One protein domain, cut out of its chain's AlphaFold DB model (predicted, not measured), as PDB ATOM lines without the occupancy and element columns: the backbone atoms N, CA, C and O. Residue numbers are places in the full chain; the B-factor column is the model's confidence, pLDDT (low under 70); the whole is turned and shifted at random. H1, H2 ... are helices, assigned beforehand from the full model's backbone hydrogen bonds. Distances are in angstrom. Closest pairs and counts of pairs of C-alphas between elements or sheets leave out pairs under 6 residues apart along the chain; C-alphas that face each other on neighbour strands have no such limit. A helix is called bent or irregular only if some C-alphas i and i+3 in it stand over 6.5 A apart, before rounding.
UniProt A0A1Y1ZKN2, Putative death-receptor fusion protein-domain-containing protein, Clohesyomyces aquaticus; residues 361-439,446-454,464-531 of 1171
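This is residues 361 to 439, 446 to 454 and 464 to 531 of the 1171 residues of the protein "Putative death-receptor fusion protein-domain-containing protein" of Clohesyomyces aquaticus (UniProt A0A1Y1ZKN2). The model is an up-and-down bundle of five helices, each running against the one before it, with the longest helix, H3, in the core and H1, H2, H4 and H5 set in an open arc round it. H1 and H5 are the two ends of that arc, and after H5 residues 508 to 531 make a long stretch with no named element. The printed part has 156 residues with five named helices, in the order H1 H2 H3 H4 H5, and no named strand; its class is all helix, with 89 residues in the helices. It is compact, with a radius of gyration of the C-alphas of 15.4 A, and spans 48 by 32 by 31 A.

H1, residues 369 to 380, is close to but not clearly touching H2, residues 391 to 404, with the C-alphas of Ser 379 and Ile 393 closest at 6.0 A. H3, residues 410 to 434, touches H1 with its residues 412 to 423 alone, the same way at a shallow tilt of 10 degrees; the closest C-alphas are those of Val 380 and Leu 423, 5.5 A apart. H2 and H3 are close but not clearly touching, with the C-alphas of Leu 404 and Val 416 closest at 7.3 A. H4, residues 464 to 485, touches H2 at a shallow tilt of 9 degrees, the same way, closest at the C-alphas of Phe 394 and Phe 474, 6.6 A. Residues 427 to 434 of H3 touch residues 464 to 471 of H4, opposite ways at a shallow tilt of 29 degrees, with the C-alphas of Thr 431 and Leu 468 closest at 6.3 A. H5, residues 492 to 507, forms a helical hairpin with H4 at a steep tilt of 41 degrees, closest at the C-alphas of Leu 482 and Ala 498, 5.1 A. H5 touches residues 413 to 424 of H3, with the C-alphas of Gln 421 and Val 504 closest at 6.1 A. H2 and H5 are near each other, while H1 is apart from H4 and H5. Every O i to N i+4 pair is within hydrogen-bond range in H1, H3, H4 and H5, and 8 of 10 are in H2.

H1 begins at C-alpha 369 (131.857, 121.615, 145.974) and is 16.5 A long. H2 is 19.5 A long and irregular, with C-alphas 399 and 402 7.1 A apart. H3 is 35.7 A long and ends at C-alpha 434 (135.229, 105.774, 175.730). H4 is 32.0 A long, and H5, 22.5 A long, ends at C-alpha 507 (150.305, 108.169, 160.521).

The C-alphas farthest apart, of Pro 367 and Leu 439, are 48.6 A apart. Residues 440 to 445 and 455 to 463 are not printed; the C-alphas across these cuts are 11.5 A and 17.3 A apart. Of the links printed whole, H2 to H3 is tight, and H1 to H2 and H4 to H5 are short. The mean pLDDT of the printed part is 89.2, and it is under 70 at residues 436 to 439, 447, 450 to 454 and 464 to 465.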
ATOM      1  N   GLY A 361     123.555 115.630 156.060       82.69
ATOM      2  CA  GLY A 361     123.776 114.478 155.184       82.69
ATOM      3  C   GLY A 361     123.530 114.793 153.706       82.69
ATOM      4  O   GLY A 361     124.288 114.330 152.858       82.69
ATOM      5  N   GLY A 362     122.527 115.627 153.405       85.50
ATOM      6  CA  GLY A 362     122.223 116.079 152.041       85.50
ATOM      7  C   GLY A 362     123.235 117.079 151.473       85.50
ATOM      8  O   GLY A 362     123.422 117.150 150.261       85.50
ATOM      9  N   TRP A 363     123.948 117.824 152.324       91.06
ATOM     10  CA  TRP A 363     124.970 118.771 151.864       91.06
ATOM     11  C   TRP A 363     126.210 118.056 151.331       91.06
ATOM     12  O   TRP A 363     126.838 118.529 150.387       91.06
ATOM     13  N   LEU A 364     126.525 116.873 151.866       92.38
ATOM     14  CA  LEU A 364     127.640 116.040 151.408       92.38
ATOM     15  C   LEU A 364     127.480 115.537 149.960       92.38
ATOM     16  O   LEU A 364     128.484 115.240 149.306       92.38
ATOM     17  N   SER A 365     126.251 115.462 149.444       91.25
ATOM     18  CA  SER A 365     125.930 115.068 148.064       91.25
ATOM     19  C   SER A 365     125.541 116.245 147.164       91.25
ATOM     20  O   SER A 365     125.175 116.038 146.009       91.25
ATOM     21  N   HIS A 366     125.634 117.482 147.659       91.81
ATOM     22  CA  HIS A 366     125.246 118.676 146.912       91.81
ATOM     23  C   HIS A 366     126.111 118.869 145.644       91.81
ATOM     24  O   HIS A 366     127.311 118.586 145.688       91.81
ATOM     25  N   PRO A 367     125.573 119.372 144.511       88.81
ATOM     26  CA  PRO A 367     126.347 119.583 143.279       88.81
ATOM     27  C   PRO A 367     127.518 120.564 143.453       88.81
ATOM     28  O   PRO A 367     128.596 120.345 142.899       88.81
ATOM     29  N   THR A 368     127.343 121.605 144.270       90.00
ATOM     30  CA  THR A 368     128.377 122.616 144.548       90.00
ATOM     31  C   THR A 368     129.460 122.098 145.512       90.00
ATOM     32  O   THR A 368     129.133 121.775 146.658       90.00
ATOM     33  N   PRO A 369     130.758 122.110 145.133       91.06
ATOM     34  CA  PRO A 369     131.857 121.615 145.974       91.06
ATOM     35  C   PRO A 369     131.971 122.302 147.345       91.06
ATOM     36  O   PRO A 369     132.167 121.632 148.357       91.06
ATOM     37  N   LYS A 370     131.786 123.630 147.413       89.31
ATOM     38  CA  LYS A 370     131.853 124.392 148.678       89.31
ATOM     39  C   LYS A 370     130.854 123.877 149.725       89.31
ATOM     40  O   LYS A 370     131.204 123.740 150.893       89.31
ATOM     41  N   VAL A 371     129.646 123.514 149.290       91.81
ATOM     42  CA  VAL A 371     128.588 122.968 150.156       91.81
ATOM     43  C   VAL A 371     128.953 121.566 150.648       91.81
ATOM     44  O   VAL A 371     128.794 121.273 151.832       91.81
ATOM     45  N   ARG A 372     129.530 120.721 149.779       94.56
ATOM     46  CA  ARG A 372     130.020 119.386 150.170       94.56
ATOM     47  C   ARG A 372     131.112 119.458 151.233       94.56
ATOM     48  O   ARG A 372     131.056 118.709 152.209       94.56
ATOM     49  N   LEU A 373     132.086 120.358 151.066       94.88
ATOM     50  CA  LEU A 373     133.157 120.559 152.048       94.88
ATOM     51  C   LEU A 373     132.614 121.059 153.382       94.88
ATOM     52  O   LEU A 373     133.023 120.544 154.416       94.88
ATOM     53  N   ALA A 374     131.663 121.991 153.368       93.25
ATOM     54  CA  ALA A 374     131.028 122.473 154.587       93.25
ATOM     55  C   ALA A 374     130.200 121.385 155.288       93.25
ATOM     56  O   ALA A 374     130.288 121.227 156.503       93.25
ATOM     57  N   GLY A 375     129.463 120.556 154.540       93.81
ATOM     58  CA  GLY A 375     128.778 119.384 155.095       93.81
ATOM     59  C   GLY A 375     129.748 118.401 155.764       93.81
ATOM     60  O   GLY A 375     129.487 117.905 156.865       93.81
ATOM     61  N   LEU A 376     130.911 118.161 155.144       95.50
ATOM     62  CA  LEU A 376     131.968 117.316 155.712       95.50
ATOM     63  C   LEU A 376     132.605 117.975 156.935       95.50
ATOM     64  O   LEU A 376     132.812 117.312 157.952       95.50
ATOM     65  N   TYR A 377     132.859 119.280 156.869       95.25
ATOM     66  CA  TYR A 377     133.377 120.067 157.975       95.25
ATOM     67  C   TYR A 377     132.450 120.009 159.185       95.25
ATOM     68  O   TYR A 377     132.912 119.685 160.271       95.25
ATOM     69  N   LEU A 378     131.150 120.236 159.012       92.81
ATOM     70  CA  LEU A 378     130.169 120.216 160.098       92.81
ATOM     71  C   LEU A 378     130.001 118.824 160.714       92.81
ATOM     72  O   LEU A 378     129.840 118.711 161.927       92.81
ATOM     73  N   SER A 379     130.132 117.772 159.901       92.56
ATOM     74  CA  SER A 379     130.132 116.377 160.360       92.56
ATOM     75  C   SER A 379     131.385 116.024 161.181       92.56
ATOM     76  O   SER A 379     131.342 115.210 162.107       92.56
ATOM     77  N   VAL A 380     132.532 116.622 160.840       93.50
ATOM     78  CA  VAL A 380     133.840 116.286 161.421       93.50
ATOM     79  C   VAL A 380     134.276 117.256 162.517       93.50
ATOM     80  O   VAL A 380     134.987 116.844 163.426       93.50
ATOM     81  N   HIS A 381     133.882 118.519 162.505       92.94
ATOM     82  CA  HIS A 381     134.342 119.510 163.472       92.94
ATOM     83  C   HIS A 381     133.610 119.373 164.815       92.94
ATOM     84  O   HIS A 381     132.398 119.182 164.879       92.94
ATOM     85  N   SER A 382     134.350 119.506 165.917       90.62
ATOM     86  CA  SER A 382     133.791 119.593 167.268       90.62
ATOM     87  C   SER A 382     134.739 120.380 168.163       90.62
ATOM     88  O   SER A 382     135.933 120.084 168.198       90.62
ATOM     89  N   THR A 383     134.198 121.313 168.946       88.19
ATOM     90  CA  THR A 383     134.951 122.053 169.974       88.19
ATOM     91  C   THR A 383     135.464 121.135 171.089       88.19
ATOM     92  O   THR A 383     136.513 121.385 171.674       88.19
ATOM     93  N   ALA A 384     134.771 120.019 171.340       88.81
ATOM     94  CA  ALA A 384     135.226 118.938 172.209       88.81
ATOM     95  C   ALA A 384     135.699 117.748 171.360       88.81
ATOM     96  O   ALA A 384     134.892 116.927 170.916       88.81
ATOM     97  N   VAL A 385     137.012 117.645 171.129       86.56
ATOM     98  CA  VAL A 385     137.627 116.616 170.259       86.56
ATOM     99  C   VAL A 385     137.352 115.189 170.759       86.56
ATOM    100  O   VAL A 385     137.190 114.277 169.955       86.56
ATOM    101  N   SER A 386     137.228 114.995 172.077       89.00
ATOM    102  CA  SER A 386     136.918 113.707 172.717       89.00
ATOM    103  C   SER A 386     135.437 113.316 172.681       89.00
ATOM    104  O   SER A 386     135.093 112.200 173.080       89.00
ATOM    105  N   ARG A 387     134.542 114.202 172.221       89.25
ATOM    106  CA  ARG A 387     133.110 113.900 172.133       89.25
ATOM    107  C   ARG A 387     132.870 112.807 171.076       89.25
ATOM    108  O   ARG A 387     133.310 112.994 169.935       89.25
ATOM    109  N   PRO A 388     132.159 111.709 171.418       89.50
ATOM    110  CA  PRO A 388     131.819 110.654 170.467       89.50
ATOM    111  C   PRO A 388     131.108 111.195 169.229       89.50
ATOM    112  O   PRO A 388     130.292 112.114 169.324       89.50
ATOM    113  N   ILE A 389     131.431 110.614 168.076       91.62
ATOM    114  CA  ILE A 389     130.739 110.883 166.816       91.62
ATOM    115  C   ILE A 389     129.455 110.052 166.808       91.62
ATOM    116  O   ILE A 389     129.448 108.904 167.255       91.62
ATOM    117  N   THR A 390     128.361 110.652 166.356       89.31
ATOM    118  CA  THR A 390     127.037 110.028 166.360       89.31
ATOM    119  C   THR A 390     126.849 109.086 165.167       89.31
ATOM    120  O   THR A 390     127.547 109.164 164.150       89.31
ATOM    121  N   SER A 391     125.887 108.169 165.282       86.44
ATOM    122  CA  SER A 391     125.649 107.133 164.269       86.44
ATOM    123  C   SER A 391     125.104 107.694 162.949       86.44
ATOM    124  O   SER A 391     125.470 107.206 161.875       86.44
ATOM    125  N   GLY A 392     124.291 108.759 162.994       86.62
ATOM    126  CA  GLY A 392     123.780 109.437 161.799       86.62
ATOM    127  C   GLY A 392     124.892 110.091 160.976       86.62
ATOM    128  O   GLY A 392     124.904 109.952 159.749       86.62
ATOM    129  N   ILE A 393     125.902 110.678 161.633       91.69
ATOM    130  CA  ILE A 393     127.115 111.168 160.957       91.69
ATOM    131  C   ILE A 393     127.862 110.011 160.295       91.69
ATOM    132  O   ILE A 393     128.189 110.103 159.114       91.69
ATOM    133  N   PHE A 394     128.095 108.893 160.994       92.75
ATOM    134  CA  PHE A 394     128.770 107.745 160.377       92.75
ATOM    135  C   PHE A 394     128.017 107.207 159.161       92.75
ATOM    136  O   PHE A 394     128.647 106.889 158.154       92.75
ATOM    137  N   LYS A 395     126.683 107.130 159.215       91.44
ATOM    138  CA  LYS A 395     125.857 106.734 158.068       91.44
ATOM    139  C   LYS A 395     126.019 107.710 156.897       91.44
ATOM    140  O   LYS A 395     126.226 107.267 155.768       91.44
ATOM    141  N   SER A 396     125.982 109.013 157.170       92.00
ATOM    142  CA  SER A 396     126.140 110.064 156.158       92.00
ATOM    143  C   SER A 396     127.533 110.042 155.525       92.00
ATOM    144  O   SER A 396     127.652 110.049 154.303       92.00
ATOM    145  N   LEU A 397     128.594 109.913 156.326       95.44
ATOM    146  CA  LEU A 397     129.964 109.778 155.829       95.44
ATOM    147  C   LEU A 397     130.126 108.525 154.962       95.44
ATOM    148  O   LEU A 397     130.706 108.605 153.881       95.44
ATOM    149  N   LYS A 398     129.566 107.382 155.383       95.25
ATOM    150  CA  LYS A 398     129.611 106.132 154.608       95.25
ATOM    151  C   LYS A 398     128.975 106.264 153.226       95.25
ATOM    152  O   LYS A 398     129.519 105.747 152.256       95.25
ATOM    153  N   GLY A 399     127.839 106.957 153.145       94.44
ATOM    154  CA  GLY A 399     127.137 107.187 151.884       94.44
ATOM    155  C   GLY A 399     127.849 108.164 150.947       94.44
ATOM    156  O   GLY A 399     127.681 108.047 149.739       94.44
ATOM    157  N   ASN A 400     128.644 109.100 151.483       95.62
ATOM    158  CA  ASN A 400     129.146 110.231 150.702       95.62
ATOM    159  C   ASN A 400     130.661 110.240 150.433       95.62
ATOM    160  O   ASN A 400     131.101 110.779 149.422       95.62
ATOM    161  N   LEU A 401     131.489 109.628 151.283       95.62
ATOM    162  CA  LEU A 401     132.939 109.566 151.044       95.62
ATOM    163  C   LEU A 401     133.334 108.965 149.675       95.62
ATOM    164  O   LEU A 401     134.294 109.474 149.093       95.62
ATOM    165  N   PRO A 402     132.617 107.976 149.094       95.44
ATOM    166  CA  PRO A 402     132.968 107.432 147.781       95.44
ATOM    167  C   PRO A 402     133.029 108.453 146.639       95.44
ATOM    168  O   PRO A 402     133.957 108.391 145.834       95.44
ATOM    169  N   HIS A 403     132.081 109.394 146.540       94.38
ATOM    170  CA  HIS A 403     132.139 110.431 145.499       94.38
ATOM    171  C   HIS A 403     133.039 111.600 145.886       94.38
ATOM    172  O   HIS A 403     133.672 112.172 145.006       94.38
ATOM    173  N   LEU A 404     133.173 111.914 147.180       96.00
ATOM    174  CA  LEU A 404     134.117 112.938 147.649       96.00
ATOM    175  C   LEU A 404     135.572 112.554 147.330       96.00
ATOM    176  O   LEU A 404     136.371 113.411 146.965       96.00
ATOM    177  N   HIS A 405     135.909 111.263 147.412       95.50
ATOM    178  CA  HIS A 405     137.230 110.742 147.037       95.50
ATOM    179  C   HIS A 405     137.473 110.713 145.521       95.50
ATOM    180  O   HIS A 405     138.622 110.670 145.085       95.50
ATOM    181  N   ALA A 406     136.407 110.719 144.720       95.38
ATOM    182  CA  ALA A 406     136.476 110.651 143.263       95.38
ATOM    183  C   ALA A 406     136.408 112.032 142.585       95.38
ATOM    184  O   ALA A 406     136.393 112.097 141.356       95.38
ATOM    185  N   ASP A 407     136.359 113.123 143.357       95.94
ATOM    186  CA  ASP A 407     136.218 114.477 142.821       95.94
ATOM    187  C   ASP A 407     137.411 114.864 141.935       95.94
ATOM    188  O   ASP A 407     138.566 114.569 142.246       95.94
ATOM    189  N   THR A 408     137.144 115.530 140.813       93.81
ATOM    190  CA  THR A 408     138.159 115.903 139.821       93.81
ATOM    191  C   THR A 408     139.062 117.054 140.260       93.81
ATOM    192  O   THR A 408     140.216 117.101 139.825       93.81
ATOM    193  N   ASP A 409     138.616 117.914 141.180       93.88
ATOM    194  CA  ASP A 409     139.388 119.072 141.631       93.88
ATOM    195  C   ASP A 409     140.447 118.699 142.686       93.88
ATOM    196  O   ASP A 409     140.161 118.087 143.717       93.88
ATOM    197  N   ALA A 410     141.714 119.038 142.426       92.50
ATOM    198  CA  ALA A 410     142.824 118.657 143.302       92.50
ATOM    199  C   ALA A 410     142.810 119.394 144.650       92.50
ATOM    200  O   ALA A 410     143.200 118.805 145.662       92.50
ATOM    201  N   ASN A 411     142.353 120.648 144.667       93.38
ATOM    202  CA  ASN A 411     142.262 121.448 145.883       93.38
ATOM    203  C   ASN A 411     141.167 120.893 146.806       93.38
ATOM    204  O   ASN A 411     141.415 120.629 147.980       93.38
ATOM    205  N   PHE A 412     139.999 120.575 146.245       95.75
ATOM    206  CA  PHE A 412     138.897 119.910 146.931       95.75
ATOM    207  C   PHE A 412     139.340 118.600 147.586       95.75
ATOM    208  O   PHE A 412     139.088 118.386 148.772       95.75
ATOM    209  N   ARG A 413     140.061 117.734 146.857       95.94
ATOM    210  CA  ARG A 413     140.607 116.492 147.432       95.94
ATOM    211  C   ARG A 413     141.590 116.767 148.576       95.94
ATOM    212  O   ARG A 413     141.606 116.025 149.555       95.94
ATOM    213  N   GLY A 414     142.390 117.832 148.479       96.94
ATOM    214  CA  GLY A 414     143.267 118.295 149.560       96.94
ATOM    215  C   GLY A 414     142.502 118.704 150.826       96.94
ATOM    216  O   GLY A 414     142.869 118.292 151.931       96.94
ATOM    217  N   GLU A 415     141.399 119.437 150.674       97.19
ATOM    218  CA  GLU A 415     140.505 119.814 151.778       97.19
ATOM    219  C   GLU A 415     139.812 118.589 152.396       97.19
ATOM    220  O   GLU A 415     139.803 118.428 153.619       97.19
ATOM    221  N   VAL A 416     139.322 117.653 151.571       97.50
ATOM    222  CA  VAL A 416     138.766 116.371 152.044       97.50
ATOM    223  C   VAL A 416     139.797 115.610 152.881       97.50
ATOM    224  O   VAL A 416     139.475 115.173 153.984       97.50
ATOM    225  N   LEU A 417     141.046 115.491 152.419       97.75
ATOM    226  CA  LEU A 417     142.120 114.817 153.165       97.75
ATOM    227  C   LEU A 417     142.436 115.512 154.498       97.75
ATOM    228  O   LEU A 417     142.667 114.839 155.505       97.75
ATOM    229  N   THR A 418     142.388 116.845 154.531       97.44
ATOM    230  CA  THR A 418     142.556 117.634 155.762       97.44
ATOM    231  C   THR A 418     141.431 117.353 156.763       97.44
ATOM    232  O   THR A 418     141.679 117.181 157.961       97.44
ATOM    233  N   LEU A 419     140.188 117.240 156.289       97.12
ATOM    234  CA  LEU A 419     139.043 116.867 157.120       97.12
ATOM    235  C   LEU A 419     139.104 115.395 157.554       97.12
ATOM    236  O   LEU A 419     138.817 115.097 158.709       97.12
ATOM    237  N   VAL A 420     139.571 114.478 156.705       97.44
ATOM    238  CA  VAL A 420     139.832 113.075 157.079       97.44
ATOM    239  C   VAL A 420     140.885 112.989 158.188       97.44
ATOM    240  O   VAL A 420     140.703 112.228 159.138       97.44
ATOM    241  N   GLN A 421     141.950 113.793 158.139       96.50
ATOM    242  CA  GLN A 421     142.935 113.849 159.223       96.50
ATOM    243  C   GLN A 421     142.289 114.284 160.547       96.50
ATOM    244  O   GLN A 421     142.454 113.607 161.563       96.50
ATOM    245  N   ARG A 422     141.484 115.356 160.528       95.75
ATOM    246  CA  ARG A 422     140.737 115.818 161.713       95.75
ATOM    247  C   ARG A 422     139.755 114.762 162.228       95.75
ATOM    248  O   ARG A 422     139.613 114.602 163.441       95.75
ATOM    249  N   LEU A 423     139.104 114.021 161.330       96.44
ATOM    250  CA  LEU A 423     138.219 112.911 161.679       96.44
ATOM    251  C   LEU A 423     138.980 111.818 162.437       96.44
ATOM    252  O   LEU A 423     138.512 111.375 163.483       96.44
ATOM    253  N   PHE A 424     140.163 111.420 161.968       95.88
ATOM    254  CA  PHE A 424     140.976 110.405 162.645       95.88
ATOM    255  C   PHE A 424     141.562 110.889 163.976       95.88
ATOM    256  O   PHE A 424     141.599 110.113 164.932       95.88
ATOM    257  N   ASP A 425     141.929 112.167 164.097       93.69
ATOM    258  CA  ASP A 425     142.319 112.754 165.385       93.69
ATOM    259  C   ASP A 425     141.158 112.728 166.399       93.69
ATOM    260  O   ASP A 425     141.356 112.385 167.569       93.69
ATOM    261  N   ARG A 426     139.926 113.012 165.951       93.94
ATOM    262  CA  ARG A 426     138.720 112.879 166.784       93.94
ATOM    263  C   ARG A 426     138.421 111.436 167.153       93.94
ATOM    264  O   ARG A 426     138.157 111.173 168.321       93.94
ATOM    265  N   LEU A 427     138.478 110.506 166.200       94.69
ATOM    266  CA  LEU A 427     138.268 109.081 166.466       94.69
ATOM    267  C   LEU A 427     139.291 108.559 167.483       94.69
ATOM    268  O   LEU A 427     138.912 107.823 168.393       94.69
ATOM    269  N   ARG A 428     140.557 108.996 167.403       92.50
ATOM    270  CA  ARG A 428     141.585 108.682 168.407       92.50
ATOM    271  C   ARG A 428     141.175 109.178 169.793       92.50
ATOM    272  O   ARG A 428     141.163 108.404 170.747       92.50
ATOM    273  N   ALA A 429     140.804 110.453 169.912       91.06
ATOM    274  CA  ALA A 429     140.447 111.061 171.192       91.06
ATOM    275  C   ALA A 429     139.146 110.495 171.793       91.06
ATOM    276  O   ALA A 429     139.078 110.246 173.003       91.06
ATOM    277  N   SER A 430     138.114 110.286 170.972       91.19
ATOM    278  CA  SER A 430     136.812 109.792 171.420       91.19
ATOM    279  C   SER A 430     136.881 108.328 171.842       91.19
ATOM    280  O   SER A 430     136.428 107.994 172.936       91.19
ATOM    281  N   THR A 431     137.529 107.461 171.057       90.00
ATOM    282  CA  THR A 431     137.700 106.044 171.419       90.00
ATOM    283  C   THR A 431     138.587 105.873 172.651       90.00
ATOM    284  O   THR A 431     138.255 105.074 173.526       90.00
ATOM    285  N   ALA A 432     139.650 106.676 172.793       87.50
ATOM    286  CA  ALA A 432     140.471 106.682 174.003       87.50
ATOM    287  C   ALA A 432     139.667 107.097 175.248       87.50
ATOM    288  O   ALA A 432     139.836 106.534 176.327       87.50
ATOM    289  N   THR A 433     138.758 108.065 175.110       86.69
ATOM    290  CA  THR A 433     137.893 108.512 176.213       86.69
ATOM    291  C   THR A 433     136.826 107.471 176.555       86.69
ATOM    292  O   THR A 433     136.576 107.210 177.730       86.69
ATOM    293  N   LEU A 434     136.230 106.829 175.548       84.25
ATOM    294  CA  LEU A 434     135.229 105.774 175.730       84.25
ATOM    295  C   LEU A 434     135.804 104.527 176.418       84.25
ATOM    296  O   LEU A 434     135.097 103.881 177.186       84.25
ATOM    297  N   ALA A 435     137.084 104.216 176.197       79.06
ATOM    298  CA  ALA A 435     137.742 103.042 176.768       79.06
ATOM    299  C   ALA A 435     138.367 103.258 178.173       79.06
ATOM    300  O   ALA A 435     138.838 102.293 178.777       79.06
ATOM    301  N   LYS A 436     138.337 104.476 178.747       68.81
ATOM    302  CA  LYS A 436     139.003 104.860 180.021       68.81
ATOM    303  C   LYS A 436     138.429 104.258 181.332       68.81
ATOM    304  O   LYS A 436     138.579 104.850 182.394       68.81
ATOM    305  N   LEU A 437     137.833 103.064 181.306       50.12
ATOM    306  CA  LEU A 437     137.369 102.338 182.509       50.12
ATOM    307  C   LEU A 437     138.238 101.131 182.909       50.12
ATOM    308  O   LEU A 437     137.935 100.474 183.901       50.12
ATOM    309  N   LYS A 438     139.327 100.830 182.191       51.75
ATOM    310  CA  LYS A 438     140.268  99.766 182.581       51.75
ATOM    311  C   LYS A 438     141.633 100.370 182.900       51.75
ATOM    312  O   LYS A 438     142.184 101.107 182.089       51.75
ATOM    313  N   LEU A 439     142.157 100.072 184.092       45.91
ATOM    314  CA  LEU A 439     143.533 100.357 184.517       45.91
ATOM    315  C   LEU A 439     144.509  99.655 183.559       45.91
ATOM    316  O   LEU A 439     144.913  98.518 183.787       45.91
ATOM    317  N   LEU A 446     145.051  97.431 173.757       73.50
ATOM    318  CA  LEU A 446     144.036  96.382 173.708       73.50
ATOM    319  C   LEU A 446     143.779  95.946 172.253       73.50
ATOM    320  O   LEU A 446     143.817  96.778 171.342       73.50
ATOM    321  N   PRO A 447     143.451  94.669 171.993       69.38
ATOM    322  CA  PRO A 447     142.925  94.274 170.691       69.38
ATOM    323  C   PRO A 447     141.600  94.999 170.412       69.38
ATOM    324  O   PRO A 447     140.875  95.368 171.343       69.38
ATOM    325  N   ALA A 448     141.279  95.226 169.135       70.06
ATOM    326  CA  ALA A 448     140.013  95.847 168.742       70.06
ATOM    327  C   ALA A 448     138.800  95.064 169.312       70.06
ATOM    328  O   ALA A 448     138.861  93.834 169.387       70.06
ATOM    329  N   PRO A 449     137.700  95.735 169.720       70.56
ATOM    330  CA  PRO A 449     136.581  95.089 170.420       70.56
ATOM    331  C   PRO A 449     135.983  93.895 169.651       70.56
ATOM    332  O   PRO A 449     135.630  94.019 168.484       70.56
ATOM    333  N   SER A 450     135.789  92.731 170.273       59.34
ATOM    334  CA  SER A 450     135.089  91.617 169.617       59.34
ATOM    335  C   SER A 450     133.608  91.972 169.395       59.34
ATOM    336  O   SER A 450     132.868  92.192 170.345       59.34
ATOM    337  N   GLY A 451     133.175  92.069 168.129       57.09
ATOM    338  CA  GLY A 451     131.780  92.375 167.762       57.09
ATOM    339  C   GLY A 451     131.592  93.416 166.650       57.09
ATOM    340  O   GLY A 451     130.569  93.379 165.971       57.09
ATOM    341  N   TYR A 452     132.587  94.271 166.358       61.31
ATOM    342  CA  TYR A 452     132.444  95.303 165.303       61.31
ATOM    343  C   TYR A 452     132.227  94.725 163.893       61.31
ATOM    344  O   TYR A 452     131.696  95.409 163.021       61.31
ATOM    345  N   LYS A 453     132.613  93.460 163.659       52.62
ATOM    346  CA  LYS A 453     132.433  92.754 162.376       52.62
ATOM    347  C   LYS A 453     130.989  92.280 162.126       52.62
ATOM    348  O   LYS A 453     130.674  91.920 161.000       52.62
ATOM    349  N   LYS A 454     130.120  92.270 163.149       47.66
ATOM    350  CA  LYS A 454     128.711  91.829 163.079       47.66
ATOM    351  C   LYS A 454     127.758  92.901 163.620       47.66
ATOM    352  O   LYS A 454     126.857  92.601 164.394       47.66
ATOM    353  N   LYS A 464     127.936 102.596 176.645       58.88
ATOM    354  CA  LYS A 464     129.285 103.025 176.223       58.88
ATOM    355  C   LYS A 464     130.015 101.990 175.354       58.88
ATOM    356  O   LYS A 464     130.767 102.376 174.461       58.88
ATOM    357  N   GLN A 465     129.789 100.696 175.589       62.22
ATOM    358  CA  GLN A 465     130.406  99.604 174.826       62.22
ATOM    359  C   GLN A 465     129.805  99.503 173.414       62.22
ATOM    360  O   GLN A 465     130.530  99.220 172.455       62.22
ATOM    361  N   SER A 466     128.510  99.803 173.260       74.69
ATOM    362  CA  SER A 466     127.855  99.872 171.948       74.69
ATOM    363  C   SER A 466     128.400 101.028 171.093       74.69
ATOM    364  O   SER A 466     128.779 100.800 169.945       74.69
ATOM    365  N   ILE A 467     128.575 102.229 171.663       83.31
ATOM    366  CA  ILE A 467     129.138 103.402 170.958       83.31
ATOM    367  C   ILE A 467     130.584 103.151 170.509       83.31
ATOM    368  O   ILE A 467     130.955 103.488 169.381       83.31
ATOM    369  N   LEU A 468     131.410 102.540 171.366       85.38
ATOM    370  CA  LEU A 468     132.782 102.167 171.009       85.38
ATOM    371  C   LEU A 468     132.802 101.192 169.820       85.38
ATOM    372  O   LEU A 468     133.613 101.341 168.906       85.38
ATOM    373  N   THR A 469     131.876 100.230 169.801       86.06
ATOM    374  CA  THR A 469     131.733  99.260 168.705       86.06
ATOM    375  C   THR A 469     131.311  99.936 167.396       86.06
ATOM    376  O   THR A 469     131.868  99.609 166.348       86.06
ATOM    377  N   GLU A 470     130.407 100.924 167.435       88.56
ATOM    378  CA  GLU A 470     130.027 101.726 166.259       88.56
ATOM    379  C   GLU A 470     131.235 102.482 165.660       88.56
ATOM    380  O   GLU A 470     131.439 102.451 164.443       88.56
ATOM    381  N   HIS A 471     132.086 103.087 166.502       92.56
ATOM    382  CA  HIS A 471     133.293 103.803 166.058       92.56
ATOM    383  C   HIS A 471     134.283 102.867 165.347       92.56
ATOM    384  O   HIS A 471     134.738 103.162 164.241       92.56
ATOM    385  N   PHE A 472     134.588 101.708 165.943       91.38
ATOM    386  CA  PHE A 472     135.459 100.708 165.313       91.38
ATOM    387  C   PHE A 472     134.834 100.082 164.060       91.38
ATOM    388  O   PHE A 472     135.553  99.757 163.110       91.38
ATOM    389  N   GLY A 473     133.503  99.973 164.007       92.25
ATOM    390  CA  GLY A 473     132.769  99.576 162.808       92.25
ATOM    391  C   GLY A 473     132.923 100.579 161.659       92.25
ATOM    392  O   GLY A 473     133.079 100.171 160.507       92.25
ATOM    393  N   PHE A 474     132.927 101.887 161.942       95.62
ATOM    394  CA  PHE A 474     133.231 102.913 160.937       95.62
ATOM    395  C   PHE A 474     134.694 102.858 160.482       95.62
ATOM    396  O   PHE A 474     134.935 102.821 159.277       95.62
ATOM    397  N   ILE A 475     135.655 102.785 161.413       95.88
ATOM    398  CA  ILE A 475     137.094 102.694 161.090       95.88
ATOM    399  C   ILE A 475     137.363 101.497 160.174       95.88
ATOM    400  O   ILE A 475     138.011 101.637 159.140       95.88
ATOM    401  N   THR A 476     136.812 100.332 160.519       94.06
ATOM    402  CA  THR A 476     136.962  99.111 159.720       94.06
ATOM    403  C   THR A 476     136.362  99.284 158.329       94.06
ATOM    404  O   THR A 476     137.016  98.947 157.346       94.06
ATOM    405  N   TRP A 477     135.142  99.823 158.224       96.19
ATOM    406  CA  TRP A 477     134.528 100.108 156.927       96.19
ATOM    407  C   TRP A 477     135.399 101.047 156.085       96.19
ATOM    408  O   TRP A 477     135.599 100.781 154.904       96.19
ATOM    409  N   TYR A 478     135.955 102.101 156.690       97.69
ATOM    410  CA  TYR A 478     136.770 103.073 155.970       97.69
ATOM    411  C   TYR A 478     138.058 102.441 155.439       97.69
ATOM    412  O   TYR A 478     138.387 102.647 154.280       97.69
ATOM    413  N   LEU A 479     138.732 101.596 156.227       96.38
ATOM    414  CA  LEU A 479     139.900 100.839 155.761       96.38
ATOM    415  C   LEU A 479     139.568  99.951 154.548       96.38
ATOM    416  O   LEU A 479     140.285  99.991 153.554       96.38
ATOM    417  N   HIS A 480     138.448  99.220 154.584       95.44
ATOM    418  CA  HIS A 480     138.013  98.389 153.450       95.44
ATOM    419  C   HIS A 480     137.629  99.230 152.228       95.44
ATOM    420  O   HIS A 480     137.902  98.832 151.098       95.44
ATOM    421  N   PHE A 481     136.996 100.385 152.442       97.06
ATOM    422  CA  PHE A 481     136.698 101.342 151.381       97.06
ATOM    423  C   PHE A 481     137.988 101.848 150.727       97.06
ATOM    424  O   PHE A 481     138.093 101.801 149.507       97.06
ATOM    425  N   LEU A 482     138.988 102.254 151.513       97.50
ATOM    426  CA  LEU A 482     140.275 102.690 150.977       97.50
ATOM    427  C   LEU A 482     140.958 101.575 150.179       97.50
ATOM    428  O   LEU A 482     141.367 101.828 149.054       97.50
ATOM    429  N   GLU A 483     141.027 100.347 150.705       95.56
ATOM    430  CA  GLU A 483     141.573  99.197 149.965       95.56
ATOM    431  C   GLU A 483     140.809  98.925 148.659       95.56
ATOM    432  O   GLU A 483     141.414  98.616 147.635       95.56
ATOM    433  N   TRP A 484     139.480  99.055 148.668       95.12
ATOM    434  CA  TRP A 484     138.654  98.882 147.473       95.12
ATOM    435  C   TRP A 484     138.940  99.940 146.404       95.12
ATOM    436  O   TRP A 484     138.905  99.641 145.210       95.12
ATOM    437  N   GLU A 485     139.241 101.170 146.811       96.44
ATOM    438  CA  GLU A 485     139.605 102.258 145.903       96.44
ATOM    439  C   GLU A 485     140.995 102.088 145.271       96.44
ATOM    440  O   GLU A 485     141.280 102.784 144.303       96.44
ATOM    441  N   LEU A 486     141.815 101.139 145.745       96.56
ATOM    442  CA  LEU A 486     143.117 100.769 145.161       96.56
ATOM    443  C   LEU A 486     143.031  99.637 144.120       96.56
ATOM    444  O   LEU A 486     144.058  99.134 143.664       96.56
ATOM    445  N   ARG A 487     141.822  99.185 143.767       93.38
ATOM    446  CA  ARG A 487     141.616  98.119 142.772       93.38
ATOM    447  C   ARG A 487     142.129  98.531 141.379       93.38
ATOM    448  O   ARG A 487     141.956  99.689 140.994       93.38
ATOM    449  N   PRO A 488     142.620  97.580 140.563       87.62
ATOM    450  CA  PRO A 488     142.925  97.850 139.162       87.62
ATOM    451  C   PRO A 488     141.713  98.440 138.421       87.62
ATOM    452  O   PRO A 488     140.592  97.949 138.561       87.62
ATOM    453  N   GLY A 489     141.936  99.496 137.636       87.00
ATOM    454  CA  GLY A 489     140.896 100.162 136.843       87.00
ATOM    455  C   GLY A 489     140.111 101.262 137.566       87.00
ATOM    456  O   GLY A 489     139.218 101.854 136.958       87.00
ATOM    457  N   ALA A 490     140.413 101.575 138.831       94.19
ATOM    458  CA  ALA A 490     139.903 102.802 139.434       94.19
ATOM    459  C   ALA A 490     140.573 104.042 138.808       94.19
ATOM    460  O   ALA A 490     141.683 103.995 138.279       94.19
ATOM    461  N   SER A 491     139.858 105.168 138.813       95.44
ATOM    462  CA  SER A 491     140.352 106.427 138.251       95.44
ATOM    463  C   SER A 491     141.497 107.001 139.086       95.44
ATOM    464  O   SER A 491     141.512 106.840 140.308       95.44
ATOM    465  N   TYR A 492     142.358 107.801 138.458       96.62
ATOM    466  CA  TYR A 492     143.435 108.543 139.120       96.62
ATOM    467  C   TYR A 492     143.007 109.213 140.442       96.62
ATOM    468  O   TYR A 492     143.653 109.019 141.470       96.62
ATOM    469  N   GLN A 493     141.877 109.934 140.447       96.94
ATOM    470  CA  GLN A 493     141.342 110.642 141.620       96.94
ATOM    471  C   GLN A 493     141.114 109.700 142.810       96.94
ATOM    472  O   GLN A 493     141.427 110.047 143.947       96.94
ATOM    473  N   ARG A 494     140.619 108.489 142.536       96.31
ATOM    474  CA  ARG A 494     140.336 107.464 143.542       96.31
ATOM    475  C   ARG A 494     141.633 106.891 144.098       96.31
ATOM    476  O   ARG A 494     141.808 106.911 145.314       96.31
ATOM    477  N   HIS A 495     142.568 106.500 143.225       97.31
ATOM    478  CA  HIS A 495     143.896 106.020 143.623       97.31
ATOM    479  C   HIS A 495     144.611 107.034 144.520       97.31
ATOM    480  O   HIS A 495     144.964 106.720 145.657       97.31
ATOM    481  N   ILE A 496     144.793 108.273 144.047       97.88
ATOM    482  CA  ILE A 496     145.599 109.261 144.772       97.88
ATOM    483  C   ILE A 496     144.972 109.651 146.112       97.88
ATOM    484  O   ILE A 496     145.688 109.804 147.104       97.88
ATOM    485  N   THR A 497     143.641 109.780 146.177       98.06
ATOM    486  CA  THR A 497     142.957 110.111 147.435       98.06
ATOM    487  C   THR A 497     143.006 108.951 148.403       98.06
ATOM    488  O   THR A 497     143.284 109.167 149.577       98.06
ATOM    489  N   ALA A 498     142.774 107.723 147.931       98.12
ATOM    490  CA  ALA A 498     142.802 106.545 148.784       98.12
ATOM    491  C   ALA A 498     144.200 106.292 149.360       98.12
ATOM    492  O   ALA A 498     144.325 106.083 150.566       98.12
ATOM    493  N   LEU A 499     145.253 106.411 148.544       98.44
ATOM    494  CA  LEU A 499     146.643 106.296 148.996       98.44
ATOM    495  C   LEU A 499     146.984 107.362 150.044       98.44
ATOM    496  O   LEU A 499     147.478 107.037 151.123       98.44
ATOM    497  N   LYS A 500     146.678 108.637 149.768       98.25
ATOM    498  CA  LYS A 500     146.942 109.732 150.718       98.25
ATOM    499  C   LYS A 500     146.118 109.600 151.998       98.25
ATOM    500  O   LYS A 500     146.647 109.834 153.083       98.25
ATOM    501  N   ALA A 501     144.856 109.187 151.900       98.25
ATOM    502  CA  ALA A 501     144.013 108.919 153.058       98.25
ATOM    503  C   ALA A 501     144.559 107.747 153.884       98.25
ATOM    504  O   ALA A 501     144.627 107.858 155.102       98.25
ATOM    505  N   MET A 502     145.020 106.665 153.251       97.75
ATOM    506  CA  MET A 502     145.628 105.534 153.957       97.75
ATOM    507  C   MET A 502     146.908 105.958 154.692       97.75
ATOM    508  O   MET A 502     147.086 105.607 155.857       97.75
ATOM    509  N   ILE A 503     147.746 106.803 154.075       97.75
ATOM    510  CA  ILE A 503     148.909 107.413 154.744       97.75
ATOM    511  C   ILE A 503     148.468 108.220 155.977       97.75
ATOM    512  O   ILE A 503     149.075 108.080 157.038       97.75
ATOM    513  N   VAL A 504     147.407 109.033 155.878       97.00
ATOM    514  CA  VAL A 504     146.841 109.768 157.029       97.00
ATOM    515  C   VAL A 504     146.406 108.807 158.141       97.00
ATOM    516  O   VAL A 504     146.721 109.045 159.308       97.00
ATOM    517  N   VAL A 505     145.734 107.704 157.798       96.56
ATOM    518  CA  VAL A 505     145.268 106.709 158.774       96.56
ATOM    519  C   VAL A 505     146.437 106.003 159.465       96.56
ATOM    520  O   VAL A 505     146.453 105.940 160.695       96.56
ATOM    521  N   ILE A 506     147.445 105.538 158.724       95.06
ATOM    522  CA  ILE A 506     148.641 104.897 159.295       95.06
ATOM    523  C   ILE A 506     149.397 105.879 160.202       95.06
ATOM    524  O   ILE A 506     149.664 105.579 161.368       95.06
ATOM    525  N   LYS A 507     149.636 107.114 159.736       95.44
ATOM    526  CA  LYS A 507     150.305 108.169 160.521       95.44
ATOM    527  C   LYS A 507     149.480 108.690 161.703       95.44
ATOM    528  O   LYS A 507     150.010 109.426 162.541       95.44
ATOM    529  N   SER A 508     148.203 108.323 161.817       94.62
ATOM    530  CA  SER A 508     147.395 108.614 163.010       94.62
ATOM    531  C   SER A 508     147.810 107.773 164.226       94.62
ATOM    532  O   SER A 508     147.401 108.094 165.347       94.62
ATOM    533  N   GLY A 509     148.600 106.711 164.009       92.06
ATOM    534  CA  GLY A 509     149.068 105.767 165.024       92.06
ATOM    535  C   GLY A 509     148.101 104.621 165.316       92.06
ATOM    536  O   GLY A 509     148.263 103.964 166.346       92.06
ATOM    537  N   LEU A 510     147.082 104.408 164.471       92.62
ATOM    538  CA  LEU A 510     146.105 103.320 164.617       92.62
ATOM    539  C   LEU A 510     146.780 101.943 164.522       92.62
ATOM    540  O   LEU A 510     146.485 101.053 165.324       92.62
ATOM    541  N   ASP A 511     147.724 101.808 163.592       91.56
ATOM    542  CA  ASP A 511     148.593 100.641 163.500       91.56
ATOM    543  C   ASP A 511     149.677 100.714 164.595       91.56
ATOM    544  O   ASP A 511     150.367 101.734 164.715       91.56
ATOM    545  N   PRO A 512     149.780  99.696 165.468       87.88
ATOM    546  CA  PRO A 512     150.753  99.681 166.553       87.88
ATOM    547  C   PRO A 512     152.199  99.469 166.100       87.88
ATOM    548  O   PRO A 512     153.093  99.844 166.854       87.88
ATOM    549  N   GLY A 513     152.429  98.885 164.920       88.00
ATOM    550  CA  GLY A 513     153.768  98.610 164.404       88.00
ATOM    551  C   GLY A 513     154.496  99.858 163.905       88.00
ATOM    552  O   GLY A 513     155.720  99.867 163.824       88.00
ATOM    553  N   VAL A 514     153.769 100.935 163.597       90.94
ATOM    554  CA  VAL A 514     154.344 102.151 163.003       90.94
ATOM    555  C   VAL A 514     155.261 102.881 164.000       90.94
ATOM    556  O   VAL A 514     154.815 103.231 165.101       90.94
ATOM    557  N   PRO A 515     156.514 103.202 163.621       89.31
ATOM    558  CA  PRO A 515     157.445 103.926 164.479       89.31
ATOM    559  C   PRO A 515     156.953 105.321 164.882       89.31
ATOM    560  O   PRO A 515     156.345 106.046 164.095       89.31
ATOM    561  N   HIS A 516     157.308 105.760 166.095       89.69
ATOM    562  CA  HIS A 516     156.876 107.056 166.638       89.69
ATOM    563  C   HIS A 516     157.290 108.261 165.771       89.69
ATOM    564  O   HIS A 516     156.550 109.241 165.671       89.69
ATOM    565  N   HIS A 517     158.461 108.203 165.130       90.38
ATOM    566  CA  HIS A 517     158.954 109.283 164.270       90.38
ATOM    567  C   HIS A 517     158.150 109.418 162.964       90.38
ATOM    568  O   HIS A 517     158.026 110.527 162.449       90.38
ATOM    569  N   SER A 518     157.542 108.328 162.484       91.44
ATOM    570  CA  SER A 518     156.711 108.294 161.272       91.44
ATOM    571  C   SER A 518     155.280 108.803 161.514       91.44
ATOM    572  O   SER A 518     154.546 109.078 160.560       91.44
ATOM    573  N   LEU A 519     154.871 108.967 162.780       93.56
ATOM    574  CA  LEU A 519     153.548 109.460 163.171       93.56
ATOM    575  C   LEU A 519     153.356 110.958 162.882       93.56
ATOM    576  O   LEU A 519     154.290 111.758 162.883       93.56
ATOM    577  N   SER A 520     152.100 111.363 162.688       92.50
ATOM    578  CA  SER A 520     151.713 112.777 162.607       92.50
ATOM    579  C   SER A 520     152.008 113.519 163.920       92.50
ATOM    580  O   SER A 520     151.951 112.932 164.999       92.50
ATOM    581  N   LYS A 521     152.253 114.836 163.849       90.56
ATOM    582  CA  LYS A 521     152.534 115.672 165.036       90.56
ATOM    583  C   LYS A 521     151.458 115.530 166.119       90.56
ATOM    584  O   LYS A 521     151.772 115.482 167.301       90.56
ATOM    585  N   GLN A 522     150.192 115.430 165.715       87.62
ATOM    586  CA  GLN A 522     149.059 115.224 166.617       87.62
ATOM    587  C   GLN A 522     149.090 113.833 167.273       87.62
ATOM    588  O   GLN A 522     148.777 113.709 168.457       87.62
ATOM    589  N   ALA A 523     149.487 112.793 166.533       87.62
ATOM    590  CA  ALA A 523     149.600 111.419 167.032       87.62
ATOM    591  C   ALA A 523     150.814 111.184 167.948       87.62
ATOM    592  O   ALA A 523     150.783 110.265 168.763       87.62
ATOM    593  N   GLN A 524     151.854 112.015 167.842       88.62
ATOM    594  CA  GLN A 524     153.023 111.999 168.732       88.62
ATOM    595  C   GLN A 524     152.730 112.566 170.135       88.62
ATOM    596  O   GLN A 524     153.560 112.448 171.035       88.62
ATOM    597  N   GLY A 525     151.563 113.189 170.333       84.06
ATOM    598  CA  GLY A 525     151.144 113.735 171.622       84.06
ATOM    599  C   GLY A 525     150.757 112.675 172.666       84.06
ATOM    600  O   GLY A 525     150.917 111.466 172.488       84.06
ATOM    601  N   GLU A 526     150.198 113.140 173.784       75.38
ATOM    602  CA  GLU A 526     149.814 112.278 174.915       75.38
ATOM    603  C   GLU A 526     148.568 111.413 174.637       75.38
ATOM    604  O   GLU A 526     148.413 110.326 175.198       75.38
ATOM    605  N   LEU A 527     147.673 111.873 173.756       80.44
ATOM    606  CA  LEU A 527     146.440 111.173 173.378       80.44
ATOM    607  C   LEU A 527     146.721 110.094 172.326       80.44
ATOM    608  O   LEU A 527     146.720 110.371 171.125       80.44
ATOM    609  N   ARG A 528     146.914 108.852 172.780       84.19
ATOM    610  CA  ARG A 528     147.188 107.676 171.938       84.19
ATOM    611  C   ARG A 528     145.954 106.794 171.743       84.19
ATOM    612  O   ARG A 528     145.036 106.798 172.562       84.19
ATOM    613  N   TRP A 529     145.959 106.002 170.673       89.38
ATOM    614  CA  TRP A 529     144.972 104.942 170.470       89.38
ATOM    615  C   TRP A 529     145.087 103.882 171.570       89.38
ATOM    616  O   TRP A 529     146.172 103.358 171.815       89.38
ATOM    617  N   ILE A 530     143.964 103.556 172.214       84.81
ATOM    618  CA  ILE A 530     143.908 102.481 173.220       84.81
ATOM    619  C   ILE A 530     143.829 101.105 172.551       84.81
ATOM    620  O   ILE A 530     144.417 100.152 173.058       84.81
ATOM    621  N   HIS A 531     143.151 101.009 171.403       85.00
ATOM    622  CA  HIS A 531     143.106  99.788 170.601       85.00
ATOM    623  C   HIS A 531     143.913  99.940 169.310       85.00
ATOM    624  O   HIS A 531     143.889 101.008 168.700       85.00
TER     625      HIS A 531